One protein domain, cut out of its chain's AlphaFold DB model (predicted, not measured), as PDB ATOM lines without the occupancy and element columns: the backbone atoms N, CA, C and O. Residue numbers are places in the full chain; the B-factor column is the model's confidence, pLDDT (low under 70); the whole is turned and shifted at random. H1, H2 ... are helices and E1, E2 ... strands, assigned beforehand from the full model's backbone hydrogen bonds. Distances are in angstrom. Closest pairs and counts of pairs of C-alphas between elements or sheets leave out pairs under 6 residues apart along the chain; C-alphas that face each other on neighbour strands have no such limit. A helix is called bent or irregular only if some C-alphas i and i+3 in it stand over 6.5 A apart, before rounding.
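This is residues 43 to 99 and 107 to 165 of the 208 residues of the protein "Putative kunitz-like peptide" of Rhipicephalus pulchellus (UniProt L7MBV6). A short helix, H2, sits in the middle between two antiparallel parts: a strongly twisted four-strand sheet, E3 to E6, and a sharply bent two-strand hairpin, E1 and E2. H1 packs on the hairpin at one end of the long axis, the turn between E3 and E4 makes the other end, and the small H3 lies off beside the sheet. The 116 printed residues include three named helices and six named strands, in the order E1 E2 H1 H2 E3 E4 H3 E5 E6; the larger sheet has the order E3 E4 E5 E6, and the class is mixed, helices and strands. The whole is compact by its radius of gyration of the C-alphas, 14.6 A, yet elongated in outline, 48 by 31 by 19 A.

Look first at the sheet of E3, residues 123 to 129, E4, residues 135 to 142, E5, residues 151 to 155, and E6, residues 160 to 164. You will find N 126 and O 138 at 3.0 A in the hairpin E3 and E4, N 141 and O 152 at 3.0 A between E4 and E5, and N 153 and O 162 at 2.9 A in the hairpin E5 and E6. H2, residues 110 to 116, is on this sheet at a height of 9.2 A, across the strands at 87 degrees to E4 on the local plane; the closest C-alphas of H2 and E6 are those of Cys 110 and His 162, 5.7 A apart. Now find the antiparallel hairpin E1, residues 56 to 63, and E2, residues 68 to 75, with N 59 and O 72 at 2.8 A; E2 touches H2, E1 and H2 are near each other, and E1 bends by 80 degrees at residue 59 and E2 by 82 degrees at residue 72. The closest C-alphas of E2 and H2 are those of Gly 72 and Met 115, 4.3 A apart. For H1, residues 85 to 92, and E1 they are those of Gln 85 and Trp 60, at 5.9 A; H1 and H2 are apart. H3, residues 145 to 149, is only just not on the larger sheet, with 4 pairs of C-alphas within 10 A. Every O i to N i+4 pair is within hydrogen-bond range in H1 and H2, but 0 of 1 in H3, where 1 of 2 O i to N i+3 pairs is; H3 is irregular, with C-alphas 146 and 149 7.5 A apart.

Find C-alpha 123 at (164.634, 114.703, 138.269); from there E3 runs 19.1 A, and E4 then runs 22.5 A back to C-alpha 142 at (167.699, 119.048, 134.388). E5 spans 13.3 A, and E6, 12.6 A, ends at C-alpha 164, (173.493, 113.556, 128.150). E1 spans 17.0 A and E2 18.2 A, while H1, H2 and H3 span 10.6, 10.2 and 8.7 A.

The two C-alphas farthest apart are those of His 93 and Phe 132, at 48.3 A. Residues 100 to 106 are not printed, and C-alphas 99 and 107 are 17.5 A apart across this cut, in the link from H1 to H2. Of the links printed whole, none is long. The mean pLDDT of the printed part is 91.7; look at residues 97 to 99 for the low confidence, under 70.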
ATOM      1  N   LYS A  43     184.211 124.279 158.470       94.31
ATOM      2  CA  LYS A  43     183.317 123.422 157.677       94.31
ATOM      3  C   LYS A  43     182.877 124.096 156.376       94.31
ATOM      4  O   LYS A  43     182.936 123.482 155.323       94.31
ATOM      5  N   CYS A  44     182.551 125.383 156.430       95.56
ATOM      6  CA  CYS A  44     182.063 126.172 155.297       95.56
ATOM      7  C   CYS A  44     183.178 126.562 154.303       95.56
ATOM      8  O   CYS A  44     182.919 127.203 153.287       95.56
ATOM      9  N   ARG A  45     184.444 126.232 154.603       93.19
ATOM     10  CA  ARG A  45     185.586 126.454 153.697       93.19
ATOM     11  C   ARG A  45     185.837 125.275 152.763       93.19
ATOM     12  O   ARG A  45     186.544 125.447 151.773       93.19
ATOM     13  N   ILE A  46     185.303 124.105 153.105       94.38
ATOM     14  CA  ILE A  46     185.420 122.884 152.313       94.38
ATOM     15  C   ILE A  46     184.347 122.914 151.231       94.38
ATOM     16  O   ILE A  46     183.174 123.108 151.538       94.38
ATOM     17  N   GLU A  47     184.737 122.739 149.971       93.38
ATOM     18  CA  GLU A  47     183.770 122.688 148.873       93.38
ATOM     19  C   GLU A  47     182.917 121.413 148.998       93.38
ATOM     20  O   GLU A  47     183.482 120.334 149.207       93.38
ATOM     21  N   PRO A  48     181.579 121.503 148.900       95.00
ATOM     22  CA  PRO A  48     180.749 120.313 148.823       95.00
ATOM     23  C   PRO A  48     181.063 119.510 147.556       95.00
ATOM     24  O   PRO A  48     181.401 120.058 146.507       95.00
ATOM     25  N   THR A  49     180.938 118.189 147.649       95.62
ATOM     26  CA  THR A  49     181.198 117.260 146.542       95.62
ATOM     27  C   THR A  49     180.010 116.325 146.337       95.62
ATOM     28  O   THR A  49     179.191 116.142 147.234       95.62
ATOM     29  N   VAL A  50     179.903 115.738 145.143       96.88
ATOM     30  CA  VAL A  50     178.868 114.743 144.774       96.88
ATOM     31  C   VAL A  50     179.433 113.509 144.080       96.88
ATOM     32  O   VAL A  50     178.724 112.526 143.876       96.88
ATOM     33  N   GLU A  51     180.693 113.564 143.672       97.00
ATOM     34  CA  GLU A  51     181.383 112.472 142.992       97.00
ATOM     35  C   GLU A  51     182.383 111.830 143.951       97.00
ATOM     36  O   GLU A  51     182.771 112.433 144.948       97.00
ATOM     37  N   GLU A  52     182.803 110.607 143.632       94.69
ATOM     38  CA  GLU A  52     183.868 109.891 144.359       94.69
ATOM     39  C   GLU A  52     183.539 109.524 145.822       94.69
ATOM     40  O   GLU A  52     184.422 109.128 146.573       94.69
ATOM     41  N   CYS A  53     182.257 109.530 146.201       95.44
ATOM     42  CA  CYS A  53     181.765 109.066 147.502       95.44
ATOM     43  C   CYS A  53     180.785 107.889 147.374       95.44
ATOM     44  O   CYS A  53     180.226 107.631 146.307       95.44
ATOM     45  N   ASP A  54     180.592 107.136 148.459       93.62
ATOM     46  CA  ASP A  54     179.716 105.953 148.465       93.62
ATOM     47  C   ASP A  54     178.230 106.300 148.399       93.62
ATOM     48  O   ASP A  54     177.424 105.525 147.886       93.62
ATOM     49  N   THR A  55     177.839 107.450 148.940       94.38
ATOM     50  CA  THR A  55     176.438 107.857 149.031       94.38
ATOM     51  C   THR A  55     176.328 109.365 148.925       94.38
ATOM     52  O   THR A  55     177.083 110.096 149.563       94.38
ATOM     53  N   ILE A  56     175.344 109.821 148.152       97.00
ATOM     54  CA  ILE A  56     174.917 111.218 148.107       97.00
ATOM     55  C   ILE A  56     173.561 111.365 148.795       97.00
ATOM     56  O   ILE A  56     172.686 110.509 148.654       97.00
ATOM     57  N   LEU A  57     173.376 112.459 149.524       96.12
ATOM     58  CA  LEU A  57     172.153 112.785 150.248       96.12
ATOM     59  C   LEU A  57     171.657 114.160 149.826       96.12
ATOM     60  O   LEU A  57     172.445 115.095 149.694       96.12
ATOM     61  N   LEU A  58     170.340 114.291 149.670       95.31
ATOM     62  CA  LEU A  58     169.707 115.598 149.548       95.31
ATOM     63  C   LEU A  58     169.868 116.330 150.887       95.31
ATOM     64  O   LEU A  58     169.357 115.885 151.913       95.31
ATOM     65  N   SER A  59     170.625 117.418 150.903       96.81
ATOM     66  CA  SER A  59     171.008 118.150 152.112       96.81
ATOM     67  C   SER A  59     171.273 119.622 151.782       96.81
ATOM     68  O   SER A  59     171.139 120.049 150.633       96.81
ATOM     69  N   TRP A  60     171.614 120.404 152.802       96.94
ATOM     70  CA  TRP A  60     172.062 121.787 152.659       96.94
ATOM     71  C   TRP A  60     173.586 121.851 152.716       96.94
ATOM     72  O   TRP A  60     174.205 121.140 153.506       96.94
ATOM     73  N   SER A  61     174.194 122.705 151.900       96.81
ATOM     74  CA  SER A  61     175.640 122.949 151.916       96.81
ATOM     75  C   SER A  61     175.935 124.415 151.644       96.81
ATOM     76  O   SER A  61     175.177 125.084 150.941       96.81
ATOM     77  N   TYR A  62     177.018 124.930 152.222       95.88
ATOM     78  CA  TYR A  62     177.405 126.317 152.007       95.88
ATOM     79  C   TYR A  62     178.259 126.461 150.751       95.88
ATOM     80  O   TYR A  62     179.284 125.797 150.608       95.88
ATOM     81  N   SER A  63     177.864 127.377 149.875       91.75
ATOM     82  CA  SER A  63     178.606 127.759 148.680       91.75
ATOM     83  C   SER A  63     179.341 129.068 148.938       91.75
ATOM     84  O   SER A  63     178.730 130.092 149.245       91.75
ATOM     85  N   ARG A  64     180.667 129.066 148.768       89.06
ATOM     86  CA  ARG A  64     181.471 130.297 148.858       89.06
ATOM     87  C   ARG A  64     181.276 131.220 147.660       89.06
ATOM     88  O   ARG A  64     181.476 132.419 147.803       89.06
ATOM     89  N   ASP A  65     180.886 130.674 146.508       84.31
ATOM     90  CA  ASP A  65     180.710 131.458 145.280       84.31
ATOM     91  C   ASP A  65     179.495 132.381 145.372       84.31
ATOM     92  O   ASP A  65     179.526 133.521 144.917       84.31
ATOM     93  N   SER A  66     178.403 131.862 145.936       83.62
ATOM     94  CA  SER A  66     177.152 132.596 146.134       83.62
ATOM     95  C   SER A  66     177.027 133.172 147.542       83.62
ATOM     96  O   SER A  66     176.177 134.028 147.772       83.62
ATOM     97  N   GLU A  67     177.873 132.721 148.474       90.00
ATOM     98  CA  GLU A  67     177.779 132.992 149.911       90.00
ATOM     99  C   GLU A  67     176.414 132.591 150.506       90.00
ATOM    100  O   GLU A  67     175.944 133.192 151.476       90.00
ATOM    101  N   THR A  68     175.780 131.566 149.927       91.62
ATOM    102  CA  THR A  68     174.460 131.043 150.310       91.62
ATOM    103  C   THR A  68     174.539 129.606 150.800       91.62
ATOM    104  O   THR A  68     175.500 128.882 150.538       91.62
ATOM    105  N   CYS A  69     173.488 129.183 151.498       93.88
ATOM    106  CA  CYS A  69     173.219 127.777 151.748       93.88
ATOM    107  C   CYS A  69     172.307 127.235 150.651       93.88
ATOM    108  O   CYS A  69     171.145 127.628 150.560       93.88
ATOM    109  N   ASP A  70     172.833 126.330 149.833       93.19
ATOM    110  CA  ASP A  70     172.109 125.741 148.713       93.19
ATOM    111  C   ASP A  70     171.635 124.329 149.076       93.19
ATOM    112  O   ASP A  70     172.348 123.553 149.722       93.19
ATOM    113  N   LYS A  71     170.412 123.990 148.654       94.50
ATOM    114  CA  LYS A  71     169.856 122.642 148.786       94.50
ATOM    115  C   LYS A  71     170.137 121.830 147.524       94.50
ATOM    116  O   LYS A  71     169.787 122.254 146.417       94.50
ATOM    117  N   GLY A  72     170.641 120.619 147.698       94.94
ATOM    118  CA  GLY A  72     170.883 119.672 146.613       94.94
ATOM    119  C   GLY A  72     171.545 118.405 147.124       94.94
ATOM    120  O   GLY A  72     171.585 118.164 148.330       94.94
ATOM    121  N   TYR A  73     172.000 117.554 146.214       97.25
ATOM    122  CA  TYR A  73     172.720 116.353 146.615       97.25
ATOM    123  C   TYR A  73     174.163 116.705 146.942       97.25
ATOM    124  O   TYR A  73     174.788 117.461 146.208       97.25
ATOM    125  N   VAL A  74     174.685 116.124 148.014       97.31
ATOM    126  CA  VAL A  74     176.099 116.177 148.404       97.31
ATOM    127  C   VAL A  74     176.505 114.836 148.998       97.31
ATOM    128  O   VAL A  74     175.654 114.086 149.478       97.31
ATOM    129  N   CYS A  75     177.792 114.517 148.974       97.62
ATOM    130  CA  CYS A  75     178.337 113.324 149.602       97.62
ATOM    131  C   CYS A  75     177.963 113.264 151.090       97.62
ATOM    132  O   CYS A  75     177.997 114.275 151.798       97.62
ATOM    133  N   ALA A  76     177.562 112.084 151.563       96.69
ATOM    134  CA  ALA A  76     177.045 111.890 152.917       96.69
ATOM    135  C   ALA A  76     178.077 112.241 154.005       96.69
ATOM    136  O   ALA A  76     177.713 112.789 155.048       96.69
ATOM    137  N   ASP A  77     179.346 111.955 153.720       95.19
ATOM    138  CA  ASP A  77     180.540 112.210 154.529       95.19
ATOM    139  C   ASP A  77     181.110 113.629 154.357       95.19
ATOM    140  O   ASP A  77     182.089 113.992 155.013       95.19
ATOM    141  N   CYS A  78     180.494 114.467 153.517       95.62
ATOM    142  CA  CYS A  78     180.918 115.850 153.352       95.62
ATOM    143  C   CYS A  78     180.742 116.634 154.661       95.62
ATOM    144  O   CYS A  78     179.653 116.723 155.225       95.62
ATOM    145  N   VAL A  79     181.821 117.269 155.125       96.25
ATOM    146  CA  VAL A  79     181.815 118.086 156.349       96.25
ATOM    147  C   VAL A  79     180.992 119.372 156.178       96.25
ATOM    148  O   VAL A  79     180.393 119.849 157.144       96.25
ATOM    149  N   ASN A  80     180.927 119.916 154.958       97.00
ATOM    150  CA  ASN A  80     180.076 121.049 154.577       97.00
ATOM    151  C   ASN A  80     178.652 120.584 154.206       97.00
ATOM    152  O   ASN A  80     178.086 121.004 153.198       97.00
ATOM    153  N   ARG A  81     178.090 119.664 154.999       96.56
ATOM    154  CA  ARG A  81     176.724 119.152 154.862       96.56
ATOM    155  C   ARG A  81     175.941 119.433 156.136       96.56
ATOM    156  O   ARG A  81     176.396 119.148 157.242       96.56
ATOM    157  N   PHE A  82     174.732 119.934 155.956       97.19
ATOM    158  CA  PHE A  82     173.793 120.263 157.014       97.19
ATOM    159  C   PHE A  82     172.438 119.632 156.706       97.19
ATOM    160  O   PHE A  82     172.031 119.518 155.547       97.19
ATOM    161  N   GLU A  83     171.727 119.214 157.746       95.44
ATOM    162  CA  GLU A  83     170.405 118.599 157.591       95.44
ATOM    163  C   GLU A  83     169.333 119.649 157.299       95.44
ATOM    164  O   GLU A  83     168.406 119.407 156.524       95.44
ATOM    165  N   THR A  84     169.492 120.848 157.867       95.69
ATOM    166  CA  THR A  84     168.538 121.949 157.731       95.69
ATOM    167  C   THR A  84     169.198 123.213 157.184       95.69
ATOM    168  O   THR A  84     170.394 123.454 157.372       95.69
ATOM    169  N   GLN A  85     168.387 124.040 156.518       94.44
ATOM    170  CA  GLN A  85     168.797 125.347 156.003       94.44
ATOM    171  C   GLN A  85     169.322 126.235 157.129       94.44
ATOM    172  O   GLN A  85     170.428 126.757 157.053       94.44
ATOM    173  N   GLU A  86     168.547 126.326 158.208       95.06
ATOM    174  CA  GLU A  86     168.843 127.159 159.369       95.06
ATOM    175  C   GLU A  86     170.190 126.796 160.008       95.06
ATOM    176  O   GLU A  86     170.961 127.680 160.383       95.06
ATOM    177  N   GLN A  87     170.513 125.501 160.104       96.00
ATOM    178  CA  GLN A  87     171.799 125.058 160.637       96.00
ATOM    179  C   GLN A  87     172.958 125.535 159.755       96.00
ATOM    180  O   GLN A  87     173.960 126.026 160.282       96.00
ATOM    181  N   CYS A  88     172.822 125.418 158.433       96.25
ATOM    182  CA  CYS A  88     173.819 125.909 157.488       96.25
ATOM    183  C   CYS A  88     173.991 127.431 157.609       96.25
ATOM    184  O   CYS A  88     175.106 127.919 157.797       96.25
ATOM    185  N   GLU A  89     172.887 128.180 157.579       94.56
ATOM    186  CA  GLU A  89     172.897 129.645 157.596       94.56
ATOM    187  C   GLU A  89     173.505 130.196 158.885       94.56
ATOM    188  O   GLU A  89     174.371 131.071 158.830       94.56
ATOM    189  N   LYS A  90     173.126 129.639 160.043       93.88
ATOM    190  CA  LYS A  90     173.693 130.025 161.343       93.88
ATOM    191  C   LYS A  90     175.175 129.686 161.453       93.88
ATOM    192  O   LYS A  90     175.936 130.479 162.001       93.88
ATOM    193  N   THR A  91     175.592 128.525 160.944       95.06
ATOM    194  CA  THR A  91     176.987 128.063 161.055       95.06
ATOM    195  C   THR A  91     177.924 128.840 160.134       95.06
ATOM    196  O   THR A  91     179.060 129.134 160.511       95.06
ATOM    197  N   CYS A  92     177.464 129.149 158.923       95.38
ATOM    198  CA  CYS A  92     178.280 129.768 157.883       95.38
ATOM    199  C   CYS A  92     178.047 131.274 157.736       95.38
ATOM    200  O   CYS A  92     178.722 131.903 156.928       95.38
ATOM    201  N   HIS A  93     177.122 131.856 158.509       91.31
ATOM    202  CA  HIS A  93     176.696 133.252 158.377       91.31
ATOM    203  C   HIS A  93     176.308 133.591 156.930       91.31
ATOM    204  O   HIS A  93     176.740 134.600 156.371       91.31
ATOM    205  N   ALA A  94     175.545 132.690 156.305       86.56
ATOM    206  CA  ALA A  94     175.188 132.801 154.899       86.56
ATOM    207  C   ALA A  94     174.301 134.023 154.640       86.56
ATOM    208  O   ALA A  94     173.475 134.404 155.473       86.56
ATOM    209  N   LYS A  95     174.456 134.629 153.460       84.50
ATOM    210  CA  LYS A  95     173.581 135.711 153.016       84.50
ATOM    211  C   LYS A  95     172.187 135.146 152.764       84.50
ATOM    212  O   LYS A  95     172.028 134.160 152.047       84.50
ATOM    213  N   THR A  96     171.170 135.814 153.295       74.50
ATOM    214  CA  THR A  96     169.784 135.574 152.890       74.50
ATOM    215  C   THR A  96     169.611 136.131 151.482       74.50
ATOM    216  O   THR A  96     169.547 137.347 151.293       74.50
ATOM    217  N   VAL A  97     169.604 135.259 150.479       66.25
ATOM    218  CA  VAL A  97     169.406 135.669 149.087       66.25
ATOM    219  C   VAL A  97     167.952 135.430 148.702       66.25
ATOM    220  O   VAL A  97     167.448 134.309 148.767       66.25
ATOM    221  N   GLU A  98     167.270 136.493 148.272       60.78
ATOM    222  CA  GLU A  98     166.053 136.363 147.473       60.78
ATOM    223  C   GLU A  98     166.414 135.613 146.186       60.78
ATOM    224  O   GLU A  98     167.394 135.978 145.543       60.78
ATOM    225  N   LYS A  99     165.662 134.544 145.865       55.03
ATOM    226  CA  LYS A  99     165.895 133.564 144.777       55.03
ATOM    227  C   LYS A  99     166.850 134.055 143.675       55.03
ATOM    228  O   LYS A  99     166.603 135.121 143.108       55.03
ATOM    229  N   TYR A 107     177.476 129.228 133.309       75.19
ATOM    230  CA  TYR A 107     177.251 127.906 132.736       75.19
ATOM    231  C   TYR A 107     177.577 126.871 133.810       75.19
ATOM    232  O   TYR A 107     178.748 126.682 134.138       75.19
ATOM    233  N   TRP A 108     176.554 126.254 134.396       89.44
ATOM    234  CA  TRP A 108     176.758 125.229 135.415       89.44
ATOM    235  C   TRP A 108     176.984 123.859 134.774       89.44
ATOM    236  O   TRP A 108     176.336 123.484 133.787       89.44
ATOM    237  N   ASP A 109     177.929 123.110 135.339       93.31
ATOM    238  CA  ASP A 109     178.167 121.719 134.974       93.31
ATOM    239  C   ASP A 109     177.193 120.765 135.691       93.31
ATOM    240  O   ASP A 109     176.321 121.172 136.466       93.31
ATOM    241  N   CYS A 110     177.323 119.466 135.412       96.06
ATOM    242  CA  CYS A 110     176.450 118.464 136.013       96.06
ATOM    243  C   CYS A 110     176.550 118.442 137.546       96.06
ATOM    244  O   CYS A 110     175.533 118.214 138.202       96.06
ATOM    245  N   ARG A 111     177.730 118.698 138.129       95.88
ATOM    246  CA  ARG A 111     177.930 118.661 139.582       95.88
ATOM    247  C   ARG A 111     177.266 119.856 140.236       95.88
ATOM    248  O   ARG A 111     176.518 119.684 141.190       95.88
ATOM    249  N   GLN A 112     177.501 121.051 139.705       94.50
ATOM    250  CA  GLN A 112     176.909 122.283 140.225       94.50
ATOM    251  C   GLN A 112     175.385 122.216 140.184       94.50
ATOM    252  O   GLN A 112     174.730 122.499 141.186       94.50
ATOM    253  N   TRP A 113     174.820 121.745 139.069       94.69
ATOM    254  CA  TRP A 113     173.384 121.509 138.973       94.69
ATOM    255  C   TRP A 113     172.898 120.500 140.015       94.69
ATOM    256  O   TRP A 113     171.885 120.752 140.661       94.69
ATOM    257  N   LEU A 114     173.612 119.398 140.233       95.81
ATOM    258  CA  LEU A 114     173.214 118.383 141.211       95.81
ATOM    259  C   LEU A 114     173.268 118.892 142.666       95.81
ATOM    260  O   LEU A 114     172.422 118.523 143.482       95.81
ATOM    261  N   MET A 115     174.226 119.770 142.972       94.69
ATOM    262  CA  MET A 115     174.432 120.347 144.307       94.69
ATOM    263  C   MET A 115     173.520 121.534 144.621       94.69
ATOM    264  O   MET A 115     173.214 121.768 145.786       94.69
ATOM    265  N   ARG A 116     173.103 122.305 143.612       91.56
ATOM    266  CA  ARG A 116     172.503 123.635 143.833       91.56
ATOM    267  C   ARG A 116     171.143 123.835 143.149       91.56
ATOM    268  O   ARG A 116     170.473 124.834 143.387       91.56
ATOM    269  N   GLY A 117     170.701 122.910 142.295       90.00
ATOM    270  CA  GLY A 117     169.514 123.096 141.452       90.00
ATOM    271  C   GLY A 117     168.168 122.633 142.035       90.00
ATOM    272  O   GLY A 117     167.140 122.793 141.375       90.00
ATOM    273  N   SER A 118     168.119 122.087 143.257       87.75
ATOM    274  CA  SER A 118     166.915 121.391 143.760       87.75
ATOM    275  C   SER A 118     165.632 122.235 143.793       87.75
ATOM    276  O   SER A 118     164.537 121.680 143.765       87.75
ATOM    277  N   GLY A 119     165.738 123.566 143.824       85.56
ATOM    278  CA  GLY A 119     164.582 124.467 143.874       85.56
ATOM    279  C   GLY A 119     163.777 124.577 142.571       85.56
ATOM    280  O   GLY A 119     162.712 125.188 142.577       85.56
ATOM    281  N   CYS A 120     164.274 124.038 141.455       88.62
ATOM    282  CA  CYS A 120     163.643 124.196 140.135       88.62
ATOM    283  C   CYS A 120     163.859 123.026 139.168       88.62
ATOM    284  O   CYS A 120     163.224 122.983 138.115       88.62
ATOM    285  N   GLN A 121     164.750 122.092 139.495       90.69
ATOM    286  CA  GLN A 121     165.044 120.954 138.638       90.69
ATOM    287  C   GLN A 121     163.899 119.953 138.570       90.69
ATOM    288  O   GLN A 121     163.237 119.657 139.564       90.69
ATOM    289  N   GLN A 122     163.748 119.346 137.398       91.50
ATOM    290  CA  GLN A 122     163.092 118.052 137.279       91.50
ATOM    291  C   GLN A 122     164.142 116.964 137.467       91.50
ATOM    292  O   GLN A 122     165.265 117.108 136.986       91.50
ATOM    293  N   PHE A 123     163.776 115.871 138.131       92.69
ATOM    294  CA  PHE A 123     164.634 114.703 138.269       92.69
ATOM    295  C   PHE A 123     163.820 113.411 138.251       92.69
ATOM    296  O   PHE A 123     162.634 113.406 138.585       92.69
ATOM    297  N   TRP A 124     164.447 112.313 137.841       93.25
ATOM    298  CA  TRP A 124     163.834 110.988 137.819       93.25
ATOM    299  C   TRP A 124     164.895 109.892 137.906       93.25
ATOM    300  O   TRP A 124     166.058 110.094 137.550       93.25
ATOM    301  N   PHE A 125     164.483 108.720 138.380       92.44
ATOM    302  CA  PHE A 125     165.348 107.551 138.500       92.44
ATOM    303  C   PHE A 125     165.047 106.539 137.403       92.44
ATOM    304  O   PHE A 125     163.889 106.308 137.065       92.44
ATOM    305  N   GLU A 126     166.090 105.896 136.893       91.19
ATOM    306  CA  GLU A 126     165.992 104.796 135.933       91.19
ATOM    307  C   GLU A 126     167.026 103.714 136.256       91.19
ATOM    308  O   GLU A 126     168.015 103.956 136.950       91.19
ATOM    309  N   SER A 127     166.821 102.514 135.717       89.06
ATOM    310  CA  SER A 127     167.847 101.466 135.691       89.06
ATOM    311  C   SER A 127     168.536 101.455 134.328       89.06
ATOM    312  O   SER A 127     167.893 101.240 133.303       89.06
ATOM    313  N   GLY A 128     169.849 101.678 134.308       83.75
ATOM    314  CA  GLY A 128     170.672 101.614 133.103       83.75
ATOM    315  C   GLY A 128     171.482 100.328 133.033       83.75
ATOM    316  O   GLY A 128     171.952  99.832 134.053       83.75
ATOM    317  N   LYS A 129     171.691  99.797 131.826       84.75
ATOM    318  CA  LYS A 129     172.537  98.623 131.578       84.75
ATOM    319  C   LYS A 129     173.719  99.028 130.701       84.75
ATOM    320  O   LYS A 129     173.522  99.600 129.632       84.75
ATOM    321  N   ASN A 130     174.946  98.760 131.146       80.56
ATOM    322  CA  ASN A 130     176.136  99.040 130.340       80.56
ATOM    323  C   ASN A 130     176.392  97.932 129.292       80.56
ATOM    324  O   ASN A 130     175.700  96.913 129.261       80.56
ATOM    325  N   ARG A 131     177.419  98.109 128.445       84.06
ATOM    326  CA  ARG A 131     177.788  97.147 127.381       84.06
ATOM    327  C   ARG A 131     178.130  95.741 127.891       84.06
ATOM    328  O   ARG A 131     177.947  94.779 127.163       84.06
ATOM    329  N   PHE A 132     178.592  95.626 129.133       87.56
ATOM    330  CA  PHE A 132     178.914  94.353 129.789       87.56
ATOM    331  C   PHE A 132     177.707  93.742 130.512       87.56
ATOM    332  O   PHE A 132     177.829  92.771 131.247       87.56
ATOM    333  N   GLY A 133     176.531  94.343 130.346       84.25
ATOM    334  CA  GLY A 133     175.294  93.888 130.947       84.25
ATOM    335  C   GLY A 133     175.116  94.232 132.422       84.25
ATOM    336  O   GLY A 133     174.130  93.813 133.024       84.25
ATOM    337  N   VAL A 134     176.016  95.031 132.991       84.88
ATOM    338  CA  VAL A 134     175.934  95.477 134.380       84.88
ATOM    339  C   VAL A 134     174.833  96.519 134.516       84.88
ATOM    340  O   VAL A 134     174.838  97.523 133.800       84.88
ATOM    341  N   ILE A 135     173.925  96.284 135.461       87.12
ATOM    342  CA  ILE A 135     172.845  97.204 135.814       87.12
ATOM    343  C   ILE A 135     173.368  98.234 136.826       87.12
ATOM    344  O   ILE A 135     174.099  97.883 137.754       87.12
ATOM    345  N   SER A 136     173.013  99.500 136.628       89.94
ATOM    346  CA  SER A 136     173.271 100.614 137.543       89.94
ATOM    347  C   SER A 136     171.997 101.429 137.727       89.94
ATOM    348  O   SER A 136     171.243 101.632 136.771       89.94
ATOM    349  N   GLN A 137     171.762 101.909 138.944       92.56
ATOM    350  CA  GLN A 137     170.760 102.939 139.181       92.56
ATOM    351  C   GLN A 137     171.291 104.262 138.633       92.56
ATOM    352  O   GLN A 137     172.463 104.596 138.818       92.56
ATOM    353  N   LEU A 138     170.433 105.006 137.947       93.44
ATOM    354  CA  LEU A 138     170.753 106.284 137.333       93.44
ATOM    355  C   LEU A 138     169.796 107.350 137.863       93.44
ATOM    356  O   LEU A 138     168.587 107.122 137.919       93.44
ATOM    357  N   LEU A 139     170.337 108.512 138.225       94.81
ATOM    358  CA  LEU A 139     169.564 109.716 138.524       94.81
ATOM    359  C   LEU A 139     169.721 110.683 137.358       94.81
ATOM    360  O   LEU A 139     170.819 111.163 137.084       94.81
ATOM    361  N   TYR A 140     168.621 110.985 136.691       95.50
ATOM    362  CA  TYR A 140     168.565 112.030 135.685       95.50
ATOM    363  C   TYR A 140     167.997 113.301 136.283       95.50
ATOM    364  O   TYR A 140     167.112 113.244 137.133       95.50
ATOM    365  N   TYR A 141     168.500 114.440 135.825       95.56
ATOM    366  CA  TYR A 141     168.051 115.746 136.282       95.56
ATOM    367  C   TYR A 141     168.305 116.818 135.226       95.56
ATOM    368  O   TYR A 141     169.169 116.666 134.359       95.56
ATOM    369  N   THR A 142     167.531 117.897 135.281       94.19
ATOM    370  CA  THR A 142     167.699 119.048 134.388       94.19
ATOM    371  C   THR A 142     168.593 120.118 135.006       94.19
ATOM    372  O   THR A 142     168.981 120.019 136.167       94.19
ATOM    373  N   GLY A 143     168.923 121.168 134.256       92.50
ATOM    374  CA  GLY A 143     169.289 122.448 134.860       92.50
ATOM    375  C   GLY A 143     168.054 123.289 135.182       92.50
ATOM    376  O   GLY A 143     166.923 122.792 135.186       92.50
ATOM    377  N   CYS A 144     168.268 124.583 135.396       89.19
ATOM    378  CA  CYS A 144     167.208 125.576 135.549       89.19
ATOM    379  C   CYS A 144     167.412 126.767 134.612       89.19
ATOM    380  O   CYS A 144     168.482 126.950 134.031       89.19
ATOM    381  N   GLY A 145     166.364 127.581 134.448       88.31
ATOM    382  CA  GLY A 145     166.403 128.747 133.568       88.31
ATOM    383  C   GLY A 145     166.797 128.351 132.133       88.31
ATOM    384  O   GLY A 145     166.158 127.454 131.566       88.31
ATOM    385  N   PRO A 146     167.850 128.956 131.551       87.75
ATOM    386  CA  PRO A 146     168.359 128.584 130.227       87.75
ATOM    387  C   PRO A 146     168.744 127.101 130.092       87.75
ATOM    388  O   PRO A 146     168.592 126.523 129.018       87.75
ATOM    389  N   ASP A 147     169.165 126.458 131.186       90.62
ATOM    390  CA  ASP A 147     169.572 125.050 131.201       90.62
ATOM    391  C   ASP A 147     168.408 124.083 131.497       90.62
ATOM    392  O   ASP A 147     168.621 122.876 131.616       90.62
ATOM    393  N   SER A 148     167.161 124.563 131.573       90.69
ATOM    394  CA  SER A 148     165.978 123.728 131.874       90.69
ATOM    395  C   SER A 148     165.759 122.563 130.900       90.69
ATOM    396  O   SER A 148     165.129 121.570 131.257       90.69
ATOM    397  N   LYS A 149     166.291 122.659 129.675       90.62
ATOM    398  CA  LYS A 149     166.226 121.602 128.650       90.62
ATOM    399  C   LYS A 149     167.461 120.701 128.605       90.62
ATOM    400  O   LYS A 149     167.455 119.706 127.885       90.62
ATOM    401  N   ARG A 150     168.535 121.048 129.317       93.12
ATOM    402  CA  ARG A 150     169.750 120.230 129.359       93.12
ATOM    403  C   ARG A 150     169.554 119.114 130.363       93.12
ATOM    404  O   ARG A 150     169.082 119.360 131.466       93.12
ATOM    405  N   ILE A 151     169.919 117.903 129.963       94.62
ATOM    406  CA  ILE A 151     169.759 116.709 130.783       94.62
ATOM    407  C   ILE A 151     171.136 116.273 131.255       94.62
ATOM    408  O   ILE A 151     172.089 116.174 130.479       94.62
ATOM    409  N   PHE A 152     171.220 115.994 132.541       96.00
ATOM    410  CA  PHE A 152     172.379 115.429 133.196       96.00
ATOM    411  C   PHE A 152     172.006 114.072 133.778       96.00
ATOM    412  O   PHE A 152     170.838 113.790 134.054       96.00
ATOM    413  N   GLN A 153     173.009 113.224 133.937       96.19
ATOM    414  CA  GLN A 153     172.871 111.891 134.492       96.19
ATOM    415  C   GLN A 153     173.956 111.685 135.536       96.19
ATOM    416  O   GLN A 153     175.130 111.868 135.227       96.19
ATOM    417  N   TYR A 154     173.572 111.233 136.723       96.44
ATOM    418  CA  TYR A 154     174.457 110.670 137.732       96.44
ATOM    419  C   TYR A 154     174.350 109.141 137.713       96.44
ATOM    420  O   TYR A 154     173.251 108.584 137.767       96.44
ATOM    421  N   ASP A 155     175.487 108.456 137.612       94.50
ATOM    422  CA  ASP A 155     175.588 106.997 137.676       94.50
ATOM    423  C   ASP A 155     176.098 106.593 139.061       94.50
ATOM    424  O   ASP A 155     177.264 106.826 139.383       94.50
ATOM    425  N   PHE A 156     175.238 105.963 139.866       93.62
ATOM    426  CA  PHE A 156     175.569 105.589 141.244       93.62
ATOM    427  C   PHE A 156     176.699 104.560 141.326       93.62
ATOM    428  O   PHE A 156     177.496 104.593 142.257       93.62
ATOM    429  N   LYS A 157     176.828 103.674 140.330       92.00
ATOM    430  CA  LYS A 157     177.914 102.688 140.296       92.00
ATOM    431  C   LYS A 157     179.256 103.331 139.960       92.00
ATOM    432  O   LYS A 157     180.283 102.913 140.483       92.00
ATOM    433  N   ARG A 158     179.254 104.324 139.067       93.38
ATOM    434  CA  ARG A 158     180.471 105.064 138.689       93.38
ATOM    435  C   ARG A 158     180.788 106.222 139.626       93.38
ATOM    436  O   ARG A 158     181.906 106.720 139.564       93.38
ATOM    437  N   LYS A 159     179.823 106.645 140.448       96.00
ATOM    438  CA  LYS A 159     179.908 107.802 141.350       96.00
ATOM    439  C   LYS A 159     180.263 109.087 140.600       96.00
ATOM    440  O   LYS A 159     181.078 109.880 141.069       96.00
ATOM    441  N   LYS A 160     179.715 109.237 139.388       96.62
ATOM    442  CA  LYS A 160     180.021 110.344 138.471       96.62
ATOM    443  C   LYS A 160     178.794 110.827 137.716       96.62
ATOM    444  O   LYS A 160     177.944 110.018 137.328       96.62
ATOM    445  N   CYS A 161     178.750 112.126 137.448       96.94
ATOM    446  CA  CYS A 161     177.787 112.757 136.568       96.94
ATOM    447  C   CYS A 161     178.375 113.156 135.215       96.94
ATOM    448  O   CYS A 161     179.580 113.302 135.032       96.94
ATOM    449  N   HIS A 162     177.490 113.330 134.240       96.19
ATOM    450  CA  HIS A 162     177.810 113.918 132.943       96.19
ATOM    451  C   HIS A 162     176.545 114.468 132.280       96.19
ATOM    452  O   HIS A 162     175.423 114.104 132.637       96.19
ATOM    453  N   ALA A 163     176.722 115.360 131.305       95.75
ATOM    454  CA  ALA A 163     175.635 115.787 130.432       95.75
ATOM    455  C   ALA A 163     175.287 114.677 129.431       95.75
ATOM    456  O   ALA A 163     176.175 113.991 128.922       95.75
ATOM    457  N   VAL A 164     174.002 114.530 129.121       93.31
ATOM    458  CA  VAL A 164     173.493 113.556 128.150       93.31
ATOM    459  C   VAL A 164     172.564 114.239 127.151       93.31
ATOM    460  O   VAL A 164     171.856 115.190 127.475       93.31
ATOM    461  N   SER A 165     172.563 113.760 125.908       87.50
ATOM    462  CA  SER A 165     171.757 114.348 124.832       87.50
ATOM    463  C   SER A 165     170.291 113.920 124.877       87.50
ATOM    464  O   SER A 165     169.417 114.667 124.439       87.50
TER     465      SER A 165